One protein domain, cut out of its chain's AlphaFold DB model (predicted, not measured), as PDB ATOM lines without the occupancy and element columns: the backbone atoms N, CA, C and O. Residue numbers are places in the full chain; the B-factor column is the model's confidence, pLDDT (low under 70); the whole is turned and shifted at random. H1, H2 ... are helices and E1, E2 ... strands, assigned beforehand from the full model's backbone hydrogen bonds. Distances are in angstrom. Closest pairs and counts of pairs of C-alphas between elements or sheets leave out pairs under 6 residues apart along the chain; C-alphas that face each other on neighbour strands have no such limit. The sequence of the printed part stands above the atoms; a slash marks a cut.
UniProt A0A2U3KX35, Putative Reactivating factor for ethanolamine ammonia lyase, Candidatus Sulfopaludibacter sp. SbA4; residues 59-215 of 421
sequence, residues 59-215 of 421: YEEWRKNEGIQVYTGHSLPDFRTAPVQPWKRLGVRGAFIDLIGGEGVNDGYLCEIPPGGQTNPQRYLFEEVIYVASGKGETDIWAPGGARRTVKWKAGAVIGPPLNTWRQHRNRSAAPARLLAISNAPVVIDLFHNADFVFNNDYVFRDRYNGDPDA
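This is residues 59 to 215 of the 421 residues of the protein "Putative Reactivating factor for ethanolamine ammonia lyase" of Candidatus Sulfopaludibacter sp. SbA4 (UniProt A0A2U3KX35). Two antiparallel sheets lie partly face to face as a sandwich, their strands crossed; the sheets come together at the end where the chain passes from one to the other and spread apart toward the other end. Three short helices gather at one end of the larger, five-strand sheet, and residues 201 to 215 form a long tail without a named element. The 157 printed residues hold H1, then E1 to E8, then H2 and H3; the sheet orders are E1 E2 E3 E8 E4 and E6 E5 E7. The class is mixed, helices and strands, with 72 residues, under half, in named elements. The whole is compact, with a radius of gyration of the C-alphas of 15.1 A and spans of 40 by 40 by 24 A.

Start at H1, residues 59 to 66, which touches H2, residues 185 to 192, where the C-alphas of Tyr 59 and Ile 189 come closest at 5.4 A; the steep tilt is 67 degrees, opposite ways. E1, residues 85 to 87, and E2, residues 92 to 97, meet only at a point, C-alphas 86 and 93 facing each other at 4.3 A. E2 and E3, residues 107 to 113, form an antiparallel hairpin, with N 97 and O 108 at 2.8 A. E8, residues 177 to 183, is antiparallel to E3, with N 179 and O 111 at 2.8 A, and to E4, residues 128 to 134, with N 131 and O 180 at 2.8 A. In the other sheet, E5, residues 136 to 142, and E6, residues 148 to 154, form a hairpin, with N 139 and O 151 at 2.8 A. E7, residues 166 to 171, is antiparallel to E5, with N 166 and O 142 at 2.8 A. The sheets form a sandwich, two sheets face to face, their strands at 53 degrees. H2 only grazes the larger sheet, with residues 185 to 187. H3, residues 195 to 200, touches H2 only at the corner, the C-alphas of Ile 189 and Ala 195 being 6.7 A apart. In H1, H2 and H3 every O i to N i+4 pair is within hydrogen-bond range.

Find C-alpha 59 at (-29.010, 17.443, 112.272), where H1 begins. E3 spans 19.8 A, E8 19.5 A, and E5, the longest, 20.3 A from C-alpha 136 at (-46.747, -1.929, 95.696). H3 ends at C-alpha 200, (-43.488, 23.889, 109.469).

The C-alphas of His 74 and Gly 145 are the farthest apart, at 42.1 A. The long links are H1 to E1, E3 to E4 and E6 to E7. The printed part has no cut, and no printed residue is under pLDDT 70.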
ATOM      1  N   TYR A  59     -28.476  18.644 112.890       95.44
ATOM      2  CA  TYR A  59     -29.010  17.443 112.272       95.44
ATOM      3  C   TYR A  59     -28.815  16.211 113.165       95.44
ATOM      4  O   TYR A  59     -29.767  15.459 113.380       95.44
ATOM      5  N   GLU A  60     -27.634  16.026 113.757       94.00
ATOM      6  CA  GLU A  60     -27.364  14.924 114.684       94.00
ATOM      7  C   GLU A  60     -28.255  14.987 115.928       94.00
ATOM      8  O   GLU A  60     -28.793  13.960 116.358       94.00
ATOM      9  N   GLU A  61     -28.461  16.180 116.496       93.50
ATOM     10  CA  GLU A  61     -29.377  16.369 117.625       93.50
ATOM     11  C   GLU A  61     -30.827  16.065 117.240       93.50
ATOM     12  O   GLU A  61     -31.525  15.348 117.965       93.50
ATOM     13  N   TRP A  62     -31.283  16.564 116.087       95.19
ATOM     14  CA  TRP A  62     -32.610  16.255 115.560       95.19
ATOM     15  C   TRP A  62     -32.790  14.746 115.364       95.19
ATOM     16  O   TRP A  62     -33.745  14.169 115.887       95.19
ATOM     17  N   ARG A  63     -31.839  14.082 114.700       95.62
ATOM     18  CA  ARG A  63     -31.867  12.640 114.444       95.62
ATOM     19  C   ARG A  63     -31.878  11.834 115.737       95.62
ATOM     20  O   ARG A  63     -32.637  10.875 115.864       95.62
ATOM     21  N   LYS A  64     -31.073  12.224 116.726       94.88
ATOM     22  CA  LYS A  64     -31.072  11.589 118.049       94.88
ATOM     23  C   LYS A  64     -32.450  11.676 118.713       94.88
ATOM     24  O   LYS A  64     -32.894  10.699 119.314       94.88
ATOM     25  N   ASN A  65     -33.141  12.807 118.569       95.44
ATOM     26  CA  ASN A  65     -34.487  13.009 119.111       95.44
ATOM     27  C   ASN A  65     -35.574  12.197 118.387       95.44
ATOM     28  O   ASN A  65     -36.622  11.933 118.976       95.44
ATOM     29  N   GLU A  66     -35.337  11.759 117.146       96.62
ATOM     30  CA  GLU A  66     -36.226  10.811 116.460       96.62
ATOM     31  C   GLU A  66     -36.225   9.426 117.121       96.62
ATOM     32  O   GLU A  66     -37.219   8.703 117.025       96.62
ATOM     33  N   GLY A  67     -35.141   9.076 117.826       96.38
ATOM     34  CA  GLY A  67     -35.088   7.920 118.721       96.38
ATOM     35  C   GLY A  67     -35.140   6.561 118.021       96.38
ATOM     36  O   GLY A  67     -35.660   5.610 118.602       96.38
ATOM     37  N   ILE A  68     -34.628   6.467 116.789       97.88
ATOM     38  CA  ILE A  68     -34.548   5.219 116.017       97.88
ATOM     39  C   ILE A  68     -33.099   4.855 115.658       97.88
ATOM     40  O   ILE A  68     -32.215   5.710 115.650       97.88
ATOM     41  N   GLN A  69     -32.871   3.577 115.345       97.25
ATOM     42  CA  GLN A  69     -31.591   3.030 114.882       97.25
ATOM     43  C   GLN A  69     -30.967   3.863 113.752       97.25
ATOM     44  O   GLN A  69     -31.662   4.267 112.819       97.25
ATOM     45  N   VAL A  70     -29.639   4.010 113.797       98.44
ATOM     46  CA  VAL A  70     -28.816   4.581 112.722       98.44
ATOM     47  C   VAL A  70     -27.830   3.515 112.244       98.44
ATOM     48  O   VAL A  70     -27.087   2.958 113.052       98.44
ATOM     49  N   TYR A  71     -27.838   3.189 110.955       98.56
ATOM     50  CA  TYR A  71     -26.816   2.348 110.330       98.56
ATOM     51  C   TYR A  71     -25.625   3.206 109.920       98.56
ATOM     52  O   TYR A  71     -25.805   4.184 109.201       98.56
ATOM     53  N   THR A  72     -24.427   2.823 110.356       97.81
ATOM     54  CA  THR A  72     -23.164   3.504 110.048       97.81
ATOM     55  C   THR A  72     -22.143   2.508 109.497       97.81
ATOM     56  O   THR A  72     -22.375   1.299 109.497       97.81
ATOM     57  N   GLY A  73     -21.006   3.009 109.014       97.06
ATOM     58  CA  GLY A  73     -19.962   2.205 108.374       97.06
ATOM     59  C   GLY A  73     -19.824   2.538 106.891       97.06
ATOM     60  O   GLY A  73     -20.331   3.554 106.438       97.06
ATOM     61  N   HIS A  74     -19.118   1.702 106.131       97.31
ATOM     62  CA  HIS A  74     -18.852   1.970 104.708       97.31
ATOM     63  C   HIS A  74     -20.009   1.535 103.796       97.31
ATOM     64  O   HIS A  74     -20.127   2.002 102.665       97.31
ATOM     65  N   SER A  75     -20.866   0.630 104.274       98.38
ATOM     66  CA  SER A  75     -22.018   0.129 103.532       98.38
ATOM     67  C   SER A  75     -23.087  -0.445 104.459       98.38
ATOM     68  O   SER A  75     -22.814  -0.830 105.597       98.38
ATOM     69  N   LEU A  76     -24.307  -0.549 103.936       98.56
ATOM     70  CA  LEU A  76     -25.359  -1.414 104.455       98.56
ATOM     71  C   LEU A  76     -25.611  -2.517 103.407       98.56
ATOM     72  O   LEU A  76     -26.115  -2.209 102.323       98.56
ATOM     73  N   PRO A  77     -25.260  -3.788 103.696       98.19
ATOM     74  CA  PRO A  77     -25.268  -4.860 102.695       98.19
ATOM     75  C   PRO A  77     -26.629  -5.159 102.066       98.19
ATOM     76  O   PRO A  77     -26.690  -5.444 100.872       98.19
ATOM     77  N   ASP A  78     -27.710  -5.093 102.847       98.25
ATOM     78  CA  ASP A  78     -29.066  -5.295 102.339       98.25
ATOM     79  C   ASP A  78     -30.095  -4.438 103.087       98.25
ATOM     80  O   ASP A  78     -30.620  -4.810 104.141       98.25
ATOM     81  N   PHE A  79     -30.438  -3.283 102.517       98.19
ATOM     82  CA  PHE A  79     -31.463  -2.416 103.093       98.19
ATOM     83  C   PHE A  79     -32.872  -3.019 103.047       98.19
ATOM     84  O   PHE A  79     -33.757  -2.536 103.752       98.19
ATOM     85  N   ARG A  80     -33.116  -4.057 102.235       97.69
ATOM     86  CA  ARG A  80     -34.444  -4.675 102.068       97.69
ATOM     87  C   ARG A  80     -34.836  -5.508 103.285       97.69
ATOM     88  O   ARG A  80     -36.030  -5.668 103.547       97.69
ATOM     89  N   THR A  81     -33.845  -6.011 104.017       97.50
ATOM     90  CA  THR A  81     -34.004  -6.891 105.184       97.50
ATOM     91  C   THR A  81     -33.464  -6.280 106.478       97.50
ATOM     92  O   THR A  81     -33.780  -6.782 107.556       97.50
ATOM     93  N   ALA A  82     -32.714  -5.174 106.393       98.38
ATOM     94  CA  ALA A  82     -32.178  -4.455 107.542       98.38
ATOM     95  C   ALA A  82     -33.259  -4.164 108.611       98.38
ATOM     96  O   ALA A  82     -34.309  -3.592 108.281       98.38
ATOM     97  N   PRO A  83     -33.022  -4.521 109.890       98.50
ATOM     98  CA  PRO A  83     -33.943  -4.239 110.986       98.50
ATOM     99  C   PRO A  83     -34.383  -2.771 111.063       98.50
ATOM    100  O   PRO A  83     -33.591  -1.845 110.891       98.50
ATOM    101  N   VAL A  84     -35.660  -2.560 111.369       98.62
ATOM    102  CA  VAL A  84     -36.276  -1.234 111.536       98.62
ATOM    103  C   VAL A  84     -37.047  -1.174 112.847       98.62
ATOM    104  O   VAL A  84     -37.522  -2.201 113.341       98.62
ATOM    105  N   GLN A  85     -37.199   0.023 113.405       98.62
ATOM    106  CA  GLN A  85     -37.845   0.278 114.692       98.62
ATOM    107  C   GLN A  85     -39.104   1.137 114.517       98.62
ATOM    108  O   GLN A  85     -39.208   1.853 113.525       98.62
ATOM    109  N   PRO A  86     -40.079   1.085 115.443       98.69
ATOM    110  CA  PRO A  86     -41.214   2.003 115.418       98.69
ATOM    111  C   PRO A  86     -40.747   3.461 115.363       98.69
ATOM    112  O   PRO A  86     -39.972   3.900 116.207       98.69
ATOM    113  N   TRP A  87     -41.241   4.214 114.387       98.50
ATOM    114  CA  TRP A  87     -40.848   5.591 114.135       98.50
ATOM    115  C   TRP A  87     -42.053   6.520 114.247       98.50
ATOM    116  O   TRP A  87     -42.930   6.568 113.380       98.50
ATOM    117  N   LYS A  88     -42.090   7.290 115.338       97.94
ATOM    118  CA  LYS A  88     -43.225   8.154 115.687       97.94
ATOM    119  C   LYS A  88     -43.557   9.179 114.598       97.94
ATOM    120  O   LYS A  88     -44.736   9.388 114.318       97.94
ATOM    121  N   ARG A  89     -42.546   9.801 113.979       95.50
ATOM    122  CA  ARG A  89     -42.731  10.833 112.945       95.50
ATOM    123  C   ARG A  89     -43.522  10.303 111.759       95.50
ATOM    124  O   ARG A  89     -44.538  10.898 111.401       95.50
ATOM    125  N   LEU A  90     -43.098   9.172 111.195       97.62
ATOM    126  CA  LEU A  90     -43.765   8.565 110.045       97.62
ATOM    127  C   LEU A  90     -44.964   7.687 110.423       97.62
ATOM    128  O   LEU A  90     -45.711   7.307 109.531       97.62
ATOM    129  N   GLY A  91     -45.171   7.356 111.701       98.44
ATOM    130  CA  GLY A  91     -46.272   6.483 112.134       98.44
ATOM    131  C   GLY A  91     -46.133   5.031 111.657       98.44
ATOM    132  O   GLY A  91     -47.100   4.274 111.690       98.44
ATOM    133  N   VAL A  92     -44.942   4.647 111.199       98.75
ATOM    134  CA  VAL A  92     -44.599   3.314 110.680       98.75
ATOM    135  C   VAL A  92     -43.268   2.865 111.283       98.75
ATOM    136  O   VAL A  92     -42.876   3.381 112.326       98.75
ATOM    137  N   ARG A  93     -42.563   1.900 110.681       98.81
ATOM    138  CA  ARG A  93     -41.228   1.493 111.135       98.81
ATOM    139  C   ARG A  93     -40.149   2.104 110.242       98.81
ATOM    140  O   ARG A  93     -40.362   2.249 109.042       98.81
ATOM    141  N   GLY A  94     -38.991   2.429 110.804       98.75
ATOM    142  CA  GLY A  94     -37.856   2.933 110.043       98.75
ATOM    143  C   GLY A  94     -36.514   2.817 110.755       98.75
ATOM    144  O   GLY A  94     -36.424   2.319 111.878       98.75
ATOM    145  N   ALA A  95     -35.473   3.242 110.051       98.81
ATOM    146  CA  ALA A  95     -34.105   3.371 110.542       98.81
ATOM    147  C   ALA A  95     -33.383   4.422 109.692       98.81
ATOM    148  O   ALA A  95     -33.645   4.504 108.493       98.81
ATOM    149  N   PHE A  96     -32.474   5.189 110.280       98.75
ATOM    150  CA  PHE A  96     -31.574   6.062 109.528       98.75
ATOM    151  C   PHE A  96     -30.389   5.281 108.961       98.75
ATOM    152  O   PHE A  96     -30.003   4.234 109.481       98.75
ATOM    153  N   ILE A  97     -29.801   5.827 107.905       98.56
ATOM    154  CA  ILE A  97     -28.570   5.386 107.263       98.56
ATOM    155  C   ILE A  97     -27.669   6.619 107.180       98.56
ATOM    156  O   ILE A  97     -28.017   7.601 106.535       98.56
ATOM    157  N   ASP A  98     -26.528   6.556 107.852       97.38
ATOM    158  CA  ASP A  98     -25.509   7.601 107.901       97.38
ATOM    159  C   ASP A  98     -24.145   6.941 107.736       97.38
ATOM    160  O   ASP A  98     -23.471   6.554 108.695       97.38
ATOM    161  N   LEU A  99     -23.816   6.666 106.479       97.75
ATOM    162  CA  LEU A  99     -22.604   5.947 106.121       97.75
ATOM    163  C   LEU A  99     -21.413   6.902 106.076       97.75
ATOM    164  O   LEU A  99     -21.542   8.090 105.782       97.75
ATOM    165  N   ILE A 100     -20.227   6.348 106.305       95.75
ATOM    166  CA  ILE A 100     -18.966   7.025 106.018       95.75
ATOM    167  C   ILE A 100     -18.989   7.403 104.534       95.75
ATOM    168  O   ILE A 100     -19.271   6.567 103.678       95.75
ATOM    169  N   GLY A 101     -18.756   8.683 104.260       92.88
ATOM    170  CA  GLY A 101     -18.919   9.307 102.952       92.88
ATOM    171  C   GLY A 101     -20.230  10.057 102.730       92.88
ATOM    172  O   GLY A 101     -20.315  10.825 101.778       92.88
ATOM    173  N   GLY A 102     -21.224   9.917 103.612       92.69
ATOM    174  CA  GLY A 102     -22.368  10.836 103.679       92.69
ATOM    175  C   GLY A 102     -21.979  12.216 104.225       92.69
ATOM    176  O   GLY A 102     -22.527  13.216 103.774       92.69
ATOM    177  N   GLU A 103     -21.011  12.253 105.153       90.69
ATOM    178  CA  GLU A 103     -20.251  13.424 105.648       90.69
ATOM    179  C   GLU A 103     -21.066  14.708 105.873       90.69
ATOM    180  O   GLU A 103     -20.639  15.813 105.543       90.69
ATOM    181  N   GLY A 104     -22.267  14.563 106.438       90.06
ATOM    182  CA  GLY A 104     -23.132  15.699 106.767       90.06
ATOM    183  C   GLY A 104     -23.720  16.421 105.553       90.06
ATOM    184  O   GLY A 104     -24.297  17.496 105.707       90.06
ATOM    185  N   VAL A 105     -23.607  15.847 104.350       91.12
ATOM    186  CA  VAL A 105     -24.195  16.412 103.128       91.12
ATOM    187  C   VAL A 105     -25.403  15.624 102.620       91.12
ATOM    188  O   VAL A 105     -26.382  16.208 102.156       91.12
ATOM    189  N   ASN A 106     -25.384  14.303 102.791       93.12
ATOM    190  CA  ASN A 106     -26.523  13.425 102.558       93.12
ATOM    191  C   ASN A 106     -26.700  12.455 103.713       93.12
ATOM    192  O   ASN A 106     -25.737  12.040 104.350       93.12
ATOM    193  N   ASP A 107     -27.936  12.013 103.872       96.38
ATOM    194  CA  ASP A 107     -28.284  10.832 104.643       96.38
ATOM    195  C   ASP A 107     -29.224   9.929 103.838       96.38
ATOM    196  O   ASP A 107     -29.622  10.227 102.704       96.38
ATOM    197  N   GLY A 108     -29.617   8.822 104.456       97.94
ATOM    198  CA  GLY A 108     -30.786   8.080 104.031       97.94
ATOM    199  C   GLY A 108     -31.622   7.579 105.196       97.94
ATOM    200  O   GLY A 108     -31.227   7.616 106.361       97.94
ATOM    201  N   TYR A 109     -32.800   7.056 104.877       98.69
ATOM    202  CA  TYR A 109     -33.604   6.305 105.830       98.69
ATOM    203  C   TYR A 109     -34.417   5.206 105.156       98.69
ATOM    204  O   TYR A 109     -34.779   5.268 103.979       98.69
ATOM    205  N   LEU A 110     -34.744   4.197 105.953       98.88
ATOM    206  CA  LEU A 110     -35.677   3.136 105.622       98.88
ATOM    207  C   LEU A 110     -37.050   3.461 106.183       98.88
ATOM    208  O   LEU A 110     -37.185   3.900 107.323       98.88
ATOM    209  N   CYS A 111     -38.073   3.186 105.387       98.69
ATOM    210  CA  CYS A 111     -39.470   3.292 105.768       98.69
ATOM    211  C   CYS A 111     -40.166   1.978 105.406       98.69
ATOM    212  O   CYS A 111     -40.290   1.629 104.232       98.69
ATOM    213  N   GLU A 112     -40.588   1.221 106.416       98.88
ATOM    214  CA  GLU A 112     -41.327  -0.029 106.262       98.88
ATOM    215  C   GLU A 112     -42.784   0.198 106.666       98.88
ATOM    216  O   GLU A 112     -43.107   0.447 107.832       98.88
ATOM    217  N   ILE A 113     -43.670   0.116 105.678       98.88
ATOM    218  CA  ILE A 113     -45.100   0.356 105.825       98.88
ATOM    219  C   ILE A 113     -45.796  -1.007 105.947       98.88
ATOM    220  O   ILE A 113     -45.670  -1.831 105.030       98.88
ATOM    221  N   PRO A 114     -46.554  -1.271 107.029       98.69
ATOM    222  CA  PRO A 114     -47.221  -2.559 107.213       98.69
ATOM    223  C   PRO A 114     -48.257  -2.827 106.104       98.69
ATOM    224  O   PRO A 114     -48.656  -1.893 105.398       98.69
ATOM    225  N   PRO A 115     -48.707  -4.083 105.923       98.75
ATOM    226  CA  PRO A 115     -49.753  -4.426 104.958       98.75
ATOM    227  C   PRO A 115     -50.986  -3.526 105.101       98.75
ATOM    228  O   PRO A 115     -51.500  -3.350 106.203       98.75
ATOM    229  N   GLY A 116     -51.438  -2.920 104.000       98.06
ATOM    230  CA  GLY A 116     -52.578  -1.989 103.999       98.06
ATOM    231  C   GLY A 116     -52.374  -0.673 104.771       98.06
ATOM    232  O   GLY A 116     -53.292   0.144 104.823       98.06
ATOM    233  N   GLY A 117     -51.202  -0.460 105.377       98.56
ATOM    234  CA  GLY A 117     -50.890   0.705 106.195       98.56
ATOM    235  C   GLY A 117     -50.510   1.946 105.392       98.56
ATOM    236  O   GLY A 117     -50.405   1.932 104.163       98.56
ATOM    237  N   GLN A 118     -50.259   3.036 106.112       98.81
ATOM    238  CA  GLN A 118     -49.835   4.312 105.542       98.81
ATOM    239  C   GLN A 118     -48.908   5.064 106.492       98.81
ATOM    240  O   GLN A 118     -48.980   4.869 107.704       98.81
ATOM    241  N   THR A 119     -48.082   5.953 105.948       98.88
ATOM    242  CA  THR A 119     -47.300   6.891 106.758       98.88
ATOM    243  C   THR A 119     -48.174   8.034 107.271       98.88
ATOM    244  O   THR A 119     -49.241   8.325 106.726       98.88
ATOM    245  N   ASN A 120     -47.703   8.752 108.285       98.56
ATOM    246  CA  ASN A 120     -48.157  10.110 108.560       98.56
ATOM    247  C   ASN A 120     -47.761  11.024 107.385       98.56
ATOM    248  O   ASN A 120     -46.679  10.833 106.818       98.56
ATOM    249  N   PRO A 121     -48.583  12.027 107.027       97.06
ATOM    250  CA  PRO A 121     -48.193  13.041 106.053       97.06
ATOM    251  C   PRO A 121     -46.916  13.775 106.477       97.06
ATOM    252  O   PRO A 121     -46.808  14.195 107.628       97.06
ATOM    253  N   GLN A 122     -45.971  13.942 105.553       96.44
ATOM    254  CA  GLN A 122     -44.726  14.686 105.770       96.44
ATOM    255  C   GLN A 122     -44.623  15.871 104.815       96.44
ATOM    256  O   GLN A 122     -45.088  15.791 103.677       96.44
ATOM    257  N   ARG A 123     -43.976  16.941 105.279       95.50
ATOM    258  CA  ARG A 123     -43.590  18.129 104.512       95.50
ATOM    259  C   ARG A 123     -42.350  18.741 105.162       95.50
ATOM    260  O   ARG A 123     -42.268  18.745 106.390       95.50
ATOM    261  N   TYR A 124     -41.412  19.231 104.360       95.81
ATOM    262  CA  TYR A 124     -40.200  19.894 104.844       95.81
ATOM    263  C   TYR A 124     -39.458  20.628 103.710       95.81
ATOM    264  O   TYR A 124     -39.778  20.456 102.532       95.81
ATOM    265  N   LEU A 125     -38.428  21.394 104.081       96.81
ATOM    266  CA  LEU A 125     -37.583  22.219 103.200       96.81
ATOM    267  C   LEU A 125     -36.284  21.559 102.692       96.81
ATOM    268  O   LEU A 125     -35.401  22.256 102.200       96.81
ATOM    269  N   PHE A 126     -36.155  20.242 102.796       96.12
ATOM    270  CA  PHE A 126     -35.117  19.459 102.119       96.12
ATOM    271  C   PHE A 126     -35.709  18.606 100.987       96.12
ATOM    272  O   PHE A 126     -36.926  18.529 100.817       96.12
ATOM    273  N   GLU A 127     -34.854  17.998 100.180       96.31
ATOM    274  CA  GLU A 127     -35.210  17.205  99.004       96.31
ATOM    275  C   GLU A 127     -34.970  15.712  99.286       96.31
ATOM    276  O   GLU A 127     -34.182  15.349 100.160       96.31
ATOM    277  N   GLU A 128     -35.678  14.834  98.569       96.75
ATOM    278  CA  GLU A 128     -35.527  13.380  98.685       96.75
ATOM    279  C   GLU A 128     -35.536  12.700  97.314       96.75
ATOM    280  O   GLU A 128     -36.305  13.067  96.423       96.75
ATOM    281  N   VAL A 129     -34.762  11.621  97.202       98.06
ATOM    282  CA  VAL A 129     -34.891  10.597  96.163       98.06
ATOM    283  C   VAL A 129     -35.350   9.307  96.833       98.06
ATOM    284  O   VAL A 129     -34.626   8.729  97.642       98.06
ATOM    285  N   ILE A 130     -36.564   8.856  96.516       98.75
ATOM    286  CA  ILE A 130     -37.199   7.697  97.152       98.75
ATOM    287  C   ILE A 130     -37.200   6.520  96.184       98.75
ATOM    288  O   ILE A 130     -37.843   6.574  95.140       98.75
ATOM    289  N   TYR A 131     -36.548   5.424  96.558       98.88
ATOM    290  CA  TYR A 131     -36.584   4.147  95.859       98.88
ATOM    291  C   TYR A 131     -37.547   3.168  96.541       98.88
ATOM    292  O   TYR A 131     -37.453   2.900  97.742       98.88
ATOM    293  N   VAL A 132     -38.467   2.584  95.771       98.81
ATOM    294  CA  VAL A 132     -39.361   1.525  96.253       98.81
ATOM    295  C   VAL A 132     -38.618   0.191  96.218       98.81
ATOM    296  O   VAL A 132     -38.500  -0.447  95.172       98.81
ATOM    297  N   ALA A 133     -38.147  -0.257  97.377       98.62
ATOM    298  CA  ALA A 133     -37.393  -1.496  97.528       98.62
ATOM    299  C   ALA A 133     -38.265  -2.749  97.362       98.62
ATOM    300  O   ALA A 133     -37.848  -3.724  96.739       98.62
ATOM    301  N   SER A 134     -39.475  -2.735  97.928       98.62
ATOM    302  CA  SER A 134     -40.397  -3.873  97.896       98.62
ATOM    303  C   SER A 134     -41.861  -3.441  98.009       98.62
ATOM    304  O   SER A 134     -42.183  -2.365  98.514       98.62
ATOM    305  N   GLY A 135     -42.764  -4.312  97.552       98.38
ATOM    306  CA  GLY A 135     -44.206  -4.085  97.594       98.38
ATOM    307  C   GLY A 135     -44.739  -3.222  96.445       98.38
ATOM    308  O   GLY A 135     -44.070  -2.965  95.445       98.38
ATOM    309  N   LYS A 136     -45.999  -2.823  96.578       98.75
ATOM    310  CA  LYS A 136     -46.747  -1.929  95.696       98.75
ATOM    311  C   LYS A 136     -47.685  -1.049  96.508       98.75
ATOM    312  O   LYS A 136     -48.154  -1.443  97.580       98.75
ATOM    313  N   GLY A 137     -47.989   0.123  95.979       98.69
ATOM    314  CA  GLY A 137     -48.707   1.130  96.725       98.69
ATOM    315  C   GLY A 137     -48.967   2.392  95.933       98.69
ATOM    316  O   GLY A 137     -48.978   2.396  94.702       98.69
ATOM    317  N   GLU A 138     -49.204   3.461  96.672       98.50
ATOM    318  CA  GLU A 138     -49.409   4.786  96.114       98.50
ATOM    319  C   GLU A 138     -48.847   5.864  97.041       98.50
ATOM    320  O   GLU A 138     -48.734   5.668  98.252       98.50
ATOM    321  N   THR A 139     -48.469   6.994  96.461       98.50
ATOM    322  CA  THR A 139     -48.047   8.194  97.181       98.50
ATOM    323  C   THR A 139     -48.969   9.330  96.782       98.50
ATOM    324  O   THR A 139     -49.043   9.671  95.603       98.50
ATOM    325  N   ASP A 140     -49.654   9.923  97.754       97.62
ATOM    326  CA  ASP A 140     -50.346  11.194  97.554       97.62
ATOM    327  C   ASP A 140     -49.355  12.338  97.729       97.62
ATOM    328  O   ASP A 140     -48.603  12.323  98.701       97.62
ATOM    329  N   ILE A 141     -49.389  13.334  96.845       96.56
ATOM    330  CA  ILE A 141     -48.543  14.533  96.869       96.56
ATOM    331  C   ILE A 141     -49.422  15.766  96.635       96.56
ATOM    332  O   ILE A 141     -50.283  15.757  95.752       96.56
ATOM    333  N   TRP A 142     -49.254  16.818  97.438       94.56
ATOM    334  CA  TRP A 142     -49.993  18.072  97.268       94.56
ATOM    335  C   TRP A 142     -49.232  19.283  97.809       94.56
ATOM    336  O   TRP A 142     -48.629  19.246  98.881       94.56
ATOM    337  N   ALA A 143     -49.304  20.401  97.089       91.31
ATOM    338  CA  ALA A 143     -48.878  21.690  97.623       91.31
ATOM    339  C   ALA A 143     -49.866  22.173  98.710       91.31
ATOM    340  O   ALA A 143     -51.045  21.803  98.674       91.31
ATOM    341  N   PRO A 144     -49.444  23.016  99.669       86.56
ATOM    342  CA  PRO A 144     -50.368  23.674 100.594       86.56
ATOM    343  C   PRO A 144     -51.505  24.397  99.849       86.56
ATOM    344  O   PRO A 144     -51.258  25.253  99.001       86.56
ATOM    345  N   GLY A 145     -52.757  24.012 100.126       83.56
ATOM    346  CA  GLY A 145     -53.948  24.531  99.435       83.56
ATOM    347  C   GLY A 145     -54.095  24.111  97.963       83.56
ATOM    348  O   GLY A 145     -54.988  24.603  97.280       83.56
ATOM    349  N   GLY A 146     -53.222  23.233  97.460       86.00
ATOM    350  CA  GLY A 146     -53.224  22.751  96.081       86.00
ATOM    351  C   GLY A 146     -53.992  21.444  95.884       86.00
ATOM    352  O   GLY A 146     -54.381  20.764  96.835       86.00
ATOM    353  N   ALA A 147     -54.181  21.077  94.615       87.44
ATOM    354  CA  ALA A 147     -54.772  19.797  94.246       87.44
ATOM    355  C   ALA A 147     -53.871  18.629  94.668       87.44
ATOM    356  O   ALA A 147     -52.641  18.709  94.611       87.44
ATOM    357  N   ARG A 148     -54.503  17.523  95.062       92.81
ATOM    358  CA  ARG A 148     -53.813  16.279  95.394       92.81
ATOM    359  C   ARG A 148     -53.585  15.438  94.144       92.81
ATOM    360  O   ARG A 148     -54.512  15.209  93.372       92.81
ATOM    361  N   ARG A 149     -52.355  14.959  93.976       94.44
ATOM    362  CA  ARG A 149     -51.948  13.994  92.950       94.44
ATOM    363  C   ARG A 149     -51.589  12.676  93.613       94.44
ATOM    364  O   ARG A 149     -51.013  12.681  94.693       94.44
ATOM    365  N   THR A 150     -51.922  11.564  92.969       96.38
ATOM    366  CA  THR A 150     -51.617  10.223  93.475       96.38
ATOM    367  C   THR A 150     -50.774   9.480  92.453       96.38
ATOM    368  O   THR A 150     -51.215   9.251  91.329       96.38
ATOM    369  N   VAL A 151     -49.578   9.067  92.860       96.94
ATOM    370  CA  VAL A 151     -48.650   8.281  92.042       96.94
ATOM    371  C   VAL A 151     -48.702   6.839  92.519       96.94
ATOM    372  O   VAL A 151     -48.399   6.559  93.677       96.94
ATOM    373  N   LYS A 152     -49.093   5.912  91.643       98.31
ATOM    374  CA  LYS A 152     -49.105   4.473  91.940       98.31
ATOM    375  C   LYS A 152     -47.747   3.870  91.623       98.31
ATOM    376  O   LYS A 152     -47.234   4.089  90.533       98.31
ATOM    377  N   TRP A 153     -47.218   3.058  92.528       98.69
ATOM    378  CA  TRP A 153     -45.875   2.499  92.421       98.69
ATOM    379  C   TRP A 153     -45.821   1.011  92.773       98.69
ATOM    380  O   TRP A 153     -46.701   0.453  93.433       98.69
ATOM    381  N   LYS A 154     -44.744   0.366  92.328       98.69
ATOM    382  CA  LYS A 154     -44.326  -0.991  92.701       98.69
ATOM    383  C   LYS A 154     -42.811  -1.017  92.902       98.69
ATOM    384  O   LYS A 154     -42.140  -0.043  92.572       98.69
ATOM    385  N   ALA A 155     -42.290  -2.119  93.435       98.69
ATOM    386  CA  ALA A 155     -40.858  -2.333  93.606       98.69
ATOM    387  C   ALA A 155     -40.077  -1.977  92.330       98.69
ATOM    388  O   ALA A 155     -40.473  -2.354  91.224       98.69
ATOM    389  N   GLY A 156     -38.985  -1.234  92.502       98.56
ATOM    390  CA  GLY A 156     -38.177  -0.678  91.421       98.56
ATOM    391  C   GLY A 156     -38.495   0.776  91.070       98.56
ATOM    392  O   GLY A 156     -37.659   1.418  90.436       98.56
ATOM    393  N   ALA A 157     -39.650   1.314  91.466       98.81
ATOM    394  CA  ALA A 157     -40.005   2.697  91.165       98.81
ATOM    395  C   ALA A 157     -39.133   3.709  91.928       98.81
ATOM    396  O   ALA A 157     -38.693   3.437  93.047       98.81
ATOM    397  N   VAL A 158     -38.928   4.887  91.334       98.75
ATOM    398  CA  VAL A 158     -38.275   6.040  91.976       98.75
ATOM    399  C   VAL A 158     -39.240   7.216  91.989       98.75
ATOM    400  O   VAL A 158     -39.921   7.474  90.999       98.75
ATOM    401  N   ILE A 159     -39.310   7.917  93.116       98.31
ATOM    402  CA  ILE A 159     -40.146   9.099  93.317       98.31
ATOM    403  C   ILE A 159     -39.242  10.207  93.853       98.31
ATOM    404  O   ILE A 159     -38.588  10.013  94.875       98.31
ATOM    405  N   GLY A 160     -39.223  11.363  93.198       96.56
ATOM    406  CA  GLY A 160     -38.638  12.583  93.751       96.56
ATOM    407  C   GLY A 160     -39.753  13.552  94.114       96.56
ATOM    408  O   GLY A 160     -40.308  14.174  93.215       96.56
ATOM    409  N   PRO A 161     -40.160  13.668  95.387       95.50
ATOM    410  CA  PRO A 161     -41.189  14.624  95.770       95.50
ATOM    411  C   PRO A 161     -40.725  16.063  95.486       95.50
ATOM    412  O   PRO A 161     -39.585  16.398  95.824       95.50
ATOM    413  N   PRO A 162     -41.583  16.938  94.929       95.56
ATOM    414  CA  PRO A 162     -41.248  18.351  94.813       95.56
ATOM    415  C   PRO A 162     -41.030  18.993  96.187       95.56
ATOM    416  O   PRO A 162     -41.736  18.670  97.155       95.56
ATOM    417  N   LEU A 163     -40.080  19.925  96.261       95.44
ATOM    418  CA  LEU A 163     -39.704  20.622  97.490       95.44
ATOM    419  C   LEU A 163     -40.911  21.242  98.220       95.44
ATOM    420  O   LEU A 163     -41.782  21.873  97.621       95.44
ATOM    421  N   ASN A 164     -40.944  21.081  99.545       95.94
ATOM    422  CA  ASN A 164     -41.976  21.606 100.446       95.94
ATOM    423  C   ASN A 164     -43.432  21.243 100.096       95.94
ATOM    424  O   ASN A 164     -44.377  21.934 100.492       95.94
ATOM    425  N   THR A 165     -43.641  20.134  99.389       95.81
ATOM    426  CA  THR A 165     -44.970  19.542  99.220       95.81
ATOM    427  C   THR A 165     -45.295  18.591 100.365       95.81
ATOM    428  O   THR A 165     -44.419  17.963 100.966       95.81
ATOM    429  N   TRP A 166     -46.580  18.483 100.687       96.50
ATOM    430  CA  TRP A 166     -47.056  17.392 101.519       96.50
ATOM    431  C   TRP A 166     -47.022  16.093 100.731       96.50
ATOM    432  O   TRP A 166     -47.420  16.067  99.565       96.50
ATOM    433  N   ARG A 167     -46.647  15.003 101.396       97.00
ATOM    434  CA  ARG A 167     -46.763  13.660 100.834       97.00
ATOM    435  C   ARG A 167     -47.139  12.609 101.865       97.00
ATOM    436  O   ARG A 167     -46.832  12.743 103.048       97.00
ATOM    437  N   GLN A 168     -47.795  11.550 101.404       98.56
ATOM    438  CA  GLN A 168     -48.179  10.408 102.228       98.56
ATOM    439  C   GLN A 168     -48.092   9.116 101.418       98.56
ATOM    440  O   GLN A 168     -48.702   9.014 100.356       98.56
ATOM    441  N   HIS A 169     -47.384   8.115 101.940       98.75
ATOM    442  CA  HIS A 169     -47.231   6.817 101.287       98.75
ATOM    443  C   HIS A 169     -48.245   5.813 101.842       98.75
ATOM    444  O   HIS A 169     -48.459   5.755 103.054       98.75
ATOM    445  N   ARG A 170     -48.844   4.992 100.972       98.81
ATOM    446  CA  ARG A 170     -49.756   3.902 101.344       98.81
ATOM    447  C   ARG A 170     -49.316   2.591 100.727       98.81
ATOM    448  O   ARG A 170     -49.117   2.503  99.516       98.81
ATOM    449  N   ASN A 171     -49.238   1.556 101.549       98.81
ATOM    450  CA  ASN A 171     -48.977   0.203 101.091       98.81
ATOM    451  C   ASN A 171     -50.289  -0.459 100.646       98.81
ATOM    452  O   ASN A 171     -51.257  -0.523 101.400       98.81
ATOM    453  N   ARG A 172     -50.318  -0.978  99.416       98.56
ATOM    454  CA  ARG A 172     -51.452  -1.726  98.841       98.56
ATOM    455  C   ARG A 172     -51.140  -3.220  98.673       98.56
ATOM    456  O   ARG A 172     -51.830  -3.930  97.944       98.56
ATOM    457  N   SER A 173     -50.078  -3.690  99.315       97.94
ATOM    458  CA  SER A 173     -49.637  -5.086  99.325       97.94
ATOM    459  C   SER A 173     -50.163  -5.822 100.555       97.94
ATOM    460  O   SER A 173     -50.453  -5.208 101.581       97.94
ATOM    461  N   ALA A 174     -50.222  -7.153 100.462       97.94
ATOM    462  CA  ALA A 174     -50.504  -8.036 101.597       97.94
ATOM    463  C   ALA A 174     -49.276  -8.273 102.503       97.94
ATOM    464  O   ALA A 174     -49.418  -8.753 103.621       97.94
ATOM    465  N   ALA A 175     -48.080  -7.920 102.028       98.19
ATOM    466  CA  ALA A 175     -46.830  -7.933 102.785       98.19
ATOM    467  C   ALA A 175     -46.364  -6.491 103.077       98.19
ATOM    468  O   ALA A 175     -46.851  -5.556 102.429       98.19
ATOM    469  N   PRO A 176     -45.437  -6.276 104.029       98.62
ATOM    470  CA  PRO A 176     -44.820  -4.969 104.226       98.62
ATOM    471  C   PRO A 176     -44.188  -4.438 102.931       98.62
ATOM    472  O   PRO A 176     -43.563  -5.189 102.182       98.62
ATOM    473  N   ALA A 177     -44.358  -3.144 102.672       98.75
ATOM    474  CA  ALA A 177     -43.646  -2.436 101.613       98.75
ATOM    475  C   ALA A 177     -42.482  -1.667 102.231       98.75
ATOM    476  O   ALA A 177     -42.641  -1.079 103.303       98.75
ATOM    477  N   ARG A 178     -41.333  -1.653 101.556       98.75
ATOM    478  CA  ARG A 178     -40.135  -0.959 102.032       98.75
ATOM    479  C   ARG A 178     -39.709   0.107 101.035       98.75
ATOM    480  O   ARG A 178     -39.609  -0.159  99.838       98.75
ATOM    481  N   LEU A 179     -39.455   1.301 101.548       98.88
ATOM    482  CA  LEU A 179     -38.932   2.447 100.821       98.88
ATOM    483  C   LEU A 179     -37.553   2.795 101.387       98.88
ATOM    484  O   LEU A 179     -37.356   2.742 102.603       98.88
ATOM    485  N   LEU A 180     -36.629   3.154 100.505       98.88
ATOM    486  CA  LEU A 180     -35.353   3.777 100.839       98.88
ATOM    487  C   LEU A 180     -35.419   5.223 100.355       98.88
ATOM    488  O   LEU A 180     -35.658   5.447  99.172       98.88
ATOM    489  N   ALA A 181     -35.206   6.183 101.241       98.56
ATOM    490  CA  ALA A 181     -35.061   7.584 100.872       98.56
ATOM    491  C   ALA A 181     -33.612   8.018 101.070       98.56
ATOM    492  O   ALA A 181     -32.990   7.634 102.057       98.56
ATOM    493  N   ILE A 182     -33.100   8.815 100.137       98.38
ATOM    494  CA  ILE A 182     -31.825   9.531 100.243       98.38
ATOM    495  C   ILE A 182     -32.163  11.012 100.242       98.38
ATOM    496  O   ILE A 182     -32.951  11.443  99.397       98.38
ATOM    497  N   SER A 183     -31.608  11.783 101.171       96.81
ATOM    498  CA  SER A 183     -32.000  13.178 101.361       96.81
ATOM    499  C   SER A 183     -30.801  14.095 101.572       96.81
ATOM    500  O   SER A 183     -29.716  13.637 101.929       96.81
ATOM    501  N   ASN A 184     -30.994  15.394 101.344       95.50
ATOM    502  CA  ASN A 184     -30.053  16.447 101.738       95.50
ATOM    503  C   ASN A 184     -30.468  17.133 103.058       95.50
ATOM    504  O   ASN A 184     -30.068  18.270 103.326       95.50
ATOM    505  N   ALA A 185     -31.263  16.450 103.897       96.88
ATOM    506  CA  ALA A 185     -31.683  16.940 105.209       96.88
ATOM    507  C   ALA A 185     -30.525  17.392 106.115       96.88
ATOM    508  O   ALA A 185     -30.714  18.421 106.769       96.88
ATOM    509  N   PRO A 186     -29.351  16.719 106.147       95.62
ATOM    510  CA  PRO A 186     -28.222  17.172 106.958       95.62
ATOM    511  C   PRO A 186     -27.837  18.629 106.686       95.62
ATOM    512  O   PRO A 186     -27.896  19.455 107.594       95.62
ATOM    513  N   VAL A 187     -27.598  18.979 105.415       92.62
ATOM    514  CA  VAL A 187     -27.229  20.345 105.003       92.62
ATOM    515  C   VAL A 187     -28.291  21.353 105.413       92.62
ATOM    516  O   VAL A 187     -27.977  22.413 105.947       92.62
ATOM    517  N   VAL A 188     -29.561  21.044 105.147       95.25
ATOM    518  CA  VAL A 188     -30.667  21.979 105.378       95.25
ATOM    519  C   VAL A 188     -30.889  22.211 106.872       95.25
ATOM    520  O   VAL A 188     -31.060  23.354 107.301       95.25
ATOM    521  N   ILE A 189     -30.887  21.147 107.676       96.38
ATOM    522  CA  ILE A 189     -31.116  21.247 109.119       96.38
ATOM    523  C   ILE A 189     -29.931  21.930 109.802       96.38
ATOM    524  O   ILE A 189     -30.166  22.795 110.646       96.38
ATOM    525  N   ASP A 190     -28.695  21.622 109.407       93.69
ATOM    526  CA  ASP A 190     -27.504  22.284 109.944       93.69
ATOM    527  C   ASP A 190     -27.444  23.763 109.562       93.69
ATOM    528  O   ASP A 190     -27.173  24.607 110.417       93.69
ATOM    529  N   LEU A 191     -27.763  24.102 108.309       93.12
ATOM    530  CA  LEU A 191     -27.724  25.482 107.828       93.12
ATOM    531  C   LEU A 191     -28.739  26.376 108.548       93.12
ATOM    532  O   LEU A 191     -28.404  27.490 108.954       93.12
ATOM    533  N   PHE A 192     -29.987  25.922 108.679       94.38
ATOM    534  CA  PHE A 192     -31.033  26.725 109.318       94.38
ATOM    535  C   PHE A 192     -31.035  26.599 110.840       94.38
ATOM    536  O   PHE A 192     -31.552  27.496 111.511       94.38
ATOM    537  N   HIS A 193     -30.511  25.494 111.381       91.12
ATOM    538  CA  HIS A 193     -30.483  25.173 112.809       91.12
ATOM    539  C   HIS A 193     -31.842  25.416 113.498       91.12
ATOM    540  O   HIS A 193     -31.939  25.913 114.621       91.12
ATOM    541  N   ASN A 194     -32.936  25.111 112.796       91.81
ATOM    542  CA  ASN A 194     -34.290  25.358 113.275       91.81
ATOM    543  C   ASN A 194     -35.271  24.351 112.665       91.81
ATOM    544  O   ASN A 194     -35.761  24.528 111.549       91.81
ATOM    545  N   ALA A 195     -35.576  23.291 113.416       90.88
ATOM    546  CA  ALA A 195     -36.487  22.244 112.960       90.88
ATOM    547  C   ALA A 195     -37.907  22.777 112.688       90.88
ATOM    548  O   ALA A 195     -38.546  22.346 111.734       90.88
ATOM    549  N   ASP A 196     -38.404  23.736 113.473       91.69
ATOM    550  CA  ASP A 196     -39.735  24.306 113.236       91.69
ATOM    551  C   ASP A 196     -39.799  25.013 111.877       91.69
ATOM    552  O   ASP A 196     -40.698  24.752 111.083       91.69
ATOM    553  N   PHE A 197     -38.784  25.810 111.538       95.12
ATOM    554  CA  PHE A 197     -38.672  26.405 110.209       95.12
ATOM    555  C   PHE A 197     -38.552  25.338 109.114       95.12
ATOM    556  O   PHE A 197     -39.236  25.424 108.103       95.12
ATOM    557  N   VAL A 198     -37.732  24.300 109.298       96.81
ATOM    558  CA  VAL A 198     -37.535  23.267 108.266       96.81
ATOM    559  C   VAL A 198     -38.804  22.447 108.001       96.81
ATOM    560  O   VAL A 198     -39.081  22.131 106.845       96.81
ATOM    561  N   PHE A 199     -39.584  22.106 109.032       94.56
ATOM    562  CA  PHE A 199     -40.744  21.208 108.912       94.56
ATOM    563  C   PHE A 199     -42.100  21.938 108.821       94.56
ATOM    564  O   PHE A 199     -43.045  21.408 108.233       94.56
ATOM    565  N   ASN A 200     -42.218  23.156 109.361       92.56
ATOM    566  CA  ASN A 200     -43.488  23.889 109.469       92.56
ATOM    567  C   ASN A 200     -43.552  25.176 108.629       92.56
ATOM    568  O   ASN A 200     -44.469  25.979 108.804       92.56
ATOM    569  N   ASN A 201     -42.653  25.358 107.662       93.12
ATOM    570  CA  ASN A 201     -42.707  26.483 106.728       93.12
ATOM    571  C   ASN A 201     -43.835  26.331 105.684       93.12
ATOM    572  O   ASN A 201     -44.031  25.269 105.087       93.12
ATOM    573  N   ASP A 202     -44.602  27.402 105.473       90.38
ATOM    574  CA  ASP A 202     -45.784  27.452 104.608       90.38
ATOM    575  C   ASP A 202     -45.527  28.014 103.200       90.38
ATOM    576  O   ASP A 202     -46.463  28.112 102.402       90.38
ATOM    577  N   TYR A 203     -44.277  28.336 102.866       93.94
ATOM    578  CA  TYR A 203     -43.899  28.822 101.545       93.94
ATOM    579  C   TYR A 203     -44.170  27.768 100.469       93.94
ATOM    580  O   TYR A 203     -43.800  26.601 100.598       93.94
ATOM    581  N   VAL A 204     -44.801  28.185  99.375       92.69
ATOM    582  CA  VAL A 204     -45.131  27.305  98.251       92.69
ATOM    583  C   VAL A 204     -44.264  27.691  97.060       92.69
ATOM    584  O   VAL A 204     -44.469  28.758  96.482       92.69
ATOM    585  N   PHE A 205     -43.344  26.806  96.675       93.12
ATOM    586  CA  PHE A 205     -42.467  26.947  95.504       93.12
ATOM    587  C   PHE A 205     -43.246  26.708  94.201       93.12
ATOM    588  O   PHE A 205     -43.086  25.684  93.538       93.12
ATOM    589  N   ARG A 206     -44.163  27.622  93.862       91.81
ATOM    590  CA  ARG A 206     -45.034  27.506  92.673       91.81
ATOM    591  C   ARG A 206     -44.259  27.544  91.358       91.81
ATOM    592  O   ARG A 206     -44.760  27.041  90.361       91.81
ATOM    593  N   ASP A 207     -43.077  28.144  91.379       89.88
ATOM    594  CA  ASP A 207     -42.090  28.142  90.303       89.88
ATOM    595  C   ASP A 207     -41.531  26.739  90.020       89.88
ATOM    596  O   ASP A 207     -41.245  26.440  88.867       89.88
ATOM    597  N   ARG A 208     -41.460  25.866  91.036       88.75
ATOM    598  CA  ARG A 208     -41.006  24.472  90.892       88.75
ATOM    599  C   ARG A 208     -42.149  23.486  90.681       88.75
ATOM    600  O   ARG A 208     -42.071  22.590  89.849       88.75
ATOM    601  N   TYR A 209     -43.223  23.623  91.462       91.50
ATOM    602  CA  TYR A 209     -44.387  22.744  91.373       91.50
ATOM    603  C   TYR A 209     -45.683  23.458  91.751       91.50
ATOM    604  O   TYR A 209     -45.889  23.878  92.891       91.50
ATOM    605  N   ASN A 210     -46.617  23.513  90.801       88.25
ATOM    606  CA  ASN A 210     -47.925  24.143  90.983       88.25
ATOM    607  C   ASN A 210     -49.099  23.166  90.787       88.25
ATOM    608  O   ASN A 210     -50.192  23.565  90.393       88.25
ATOM    609  N   GLY A 211     -48.894  21.874  91.069       86.62
ATOM    610  CA  GLY A 211     -49.959  20.868  90.969       86.62
ATOM    611  C   GLY A 211     -50.166  20.278  89.571       86.62
ATOM    612  O   GLY A 211     -51.191  19.621  89.346       86.62
ATOM    613  N   ASP A 212     -49.227  20.506  88.651       86.44
ATOM    614  CA  ASP A 212     -49.259  19.982  87.284       86.44
ATOM    615  C   ASP A 212     -49.328  18.437  87.291       86.44
ATOM    616  O   ASP A 212     -48.526  17.804  87.989       86.44
ATOM    617  N   PRO A 213     -50.310  17.810  86.605       82.19
ATOM    618  CA  PRO A 213     -50.328  16.361  86.413       82.19
ATOM    619  C   PRO A 213     -49.069  15.811  85.733       82.19
ATOM    620  O   PRO A 213     -48.651  14.704  86.072       82.19
ATOM    621  N   ASP A 214     -48.488  16.567  84.801       90.56
ATOM    622  CA  ASP A 214     -47.387  16.117  83.945       90.56
ATOM    623  C   ASP A 214     -46.070  15.953  84.714       90.56
ATOM    624  O   ASP A 214     -45.205  15.168  84.341       90.56
ATOM    625  N   ALA A 215     -45.964  16.580  85.892       92.06
ATOM    626  CA  ALA A 215     -44.805  16.461  86.772       92.06
ATOM    627  C   ALA A 215     -44.454  15.009  87.155       92.06
ATOM    628  O   ALA A 215     -43.329  14.755  87.570       92.06
TER     629      ALA A 215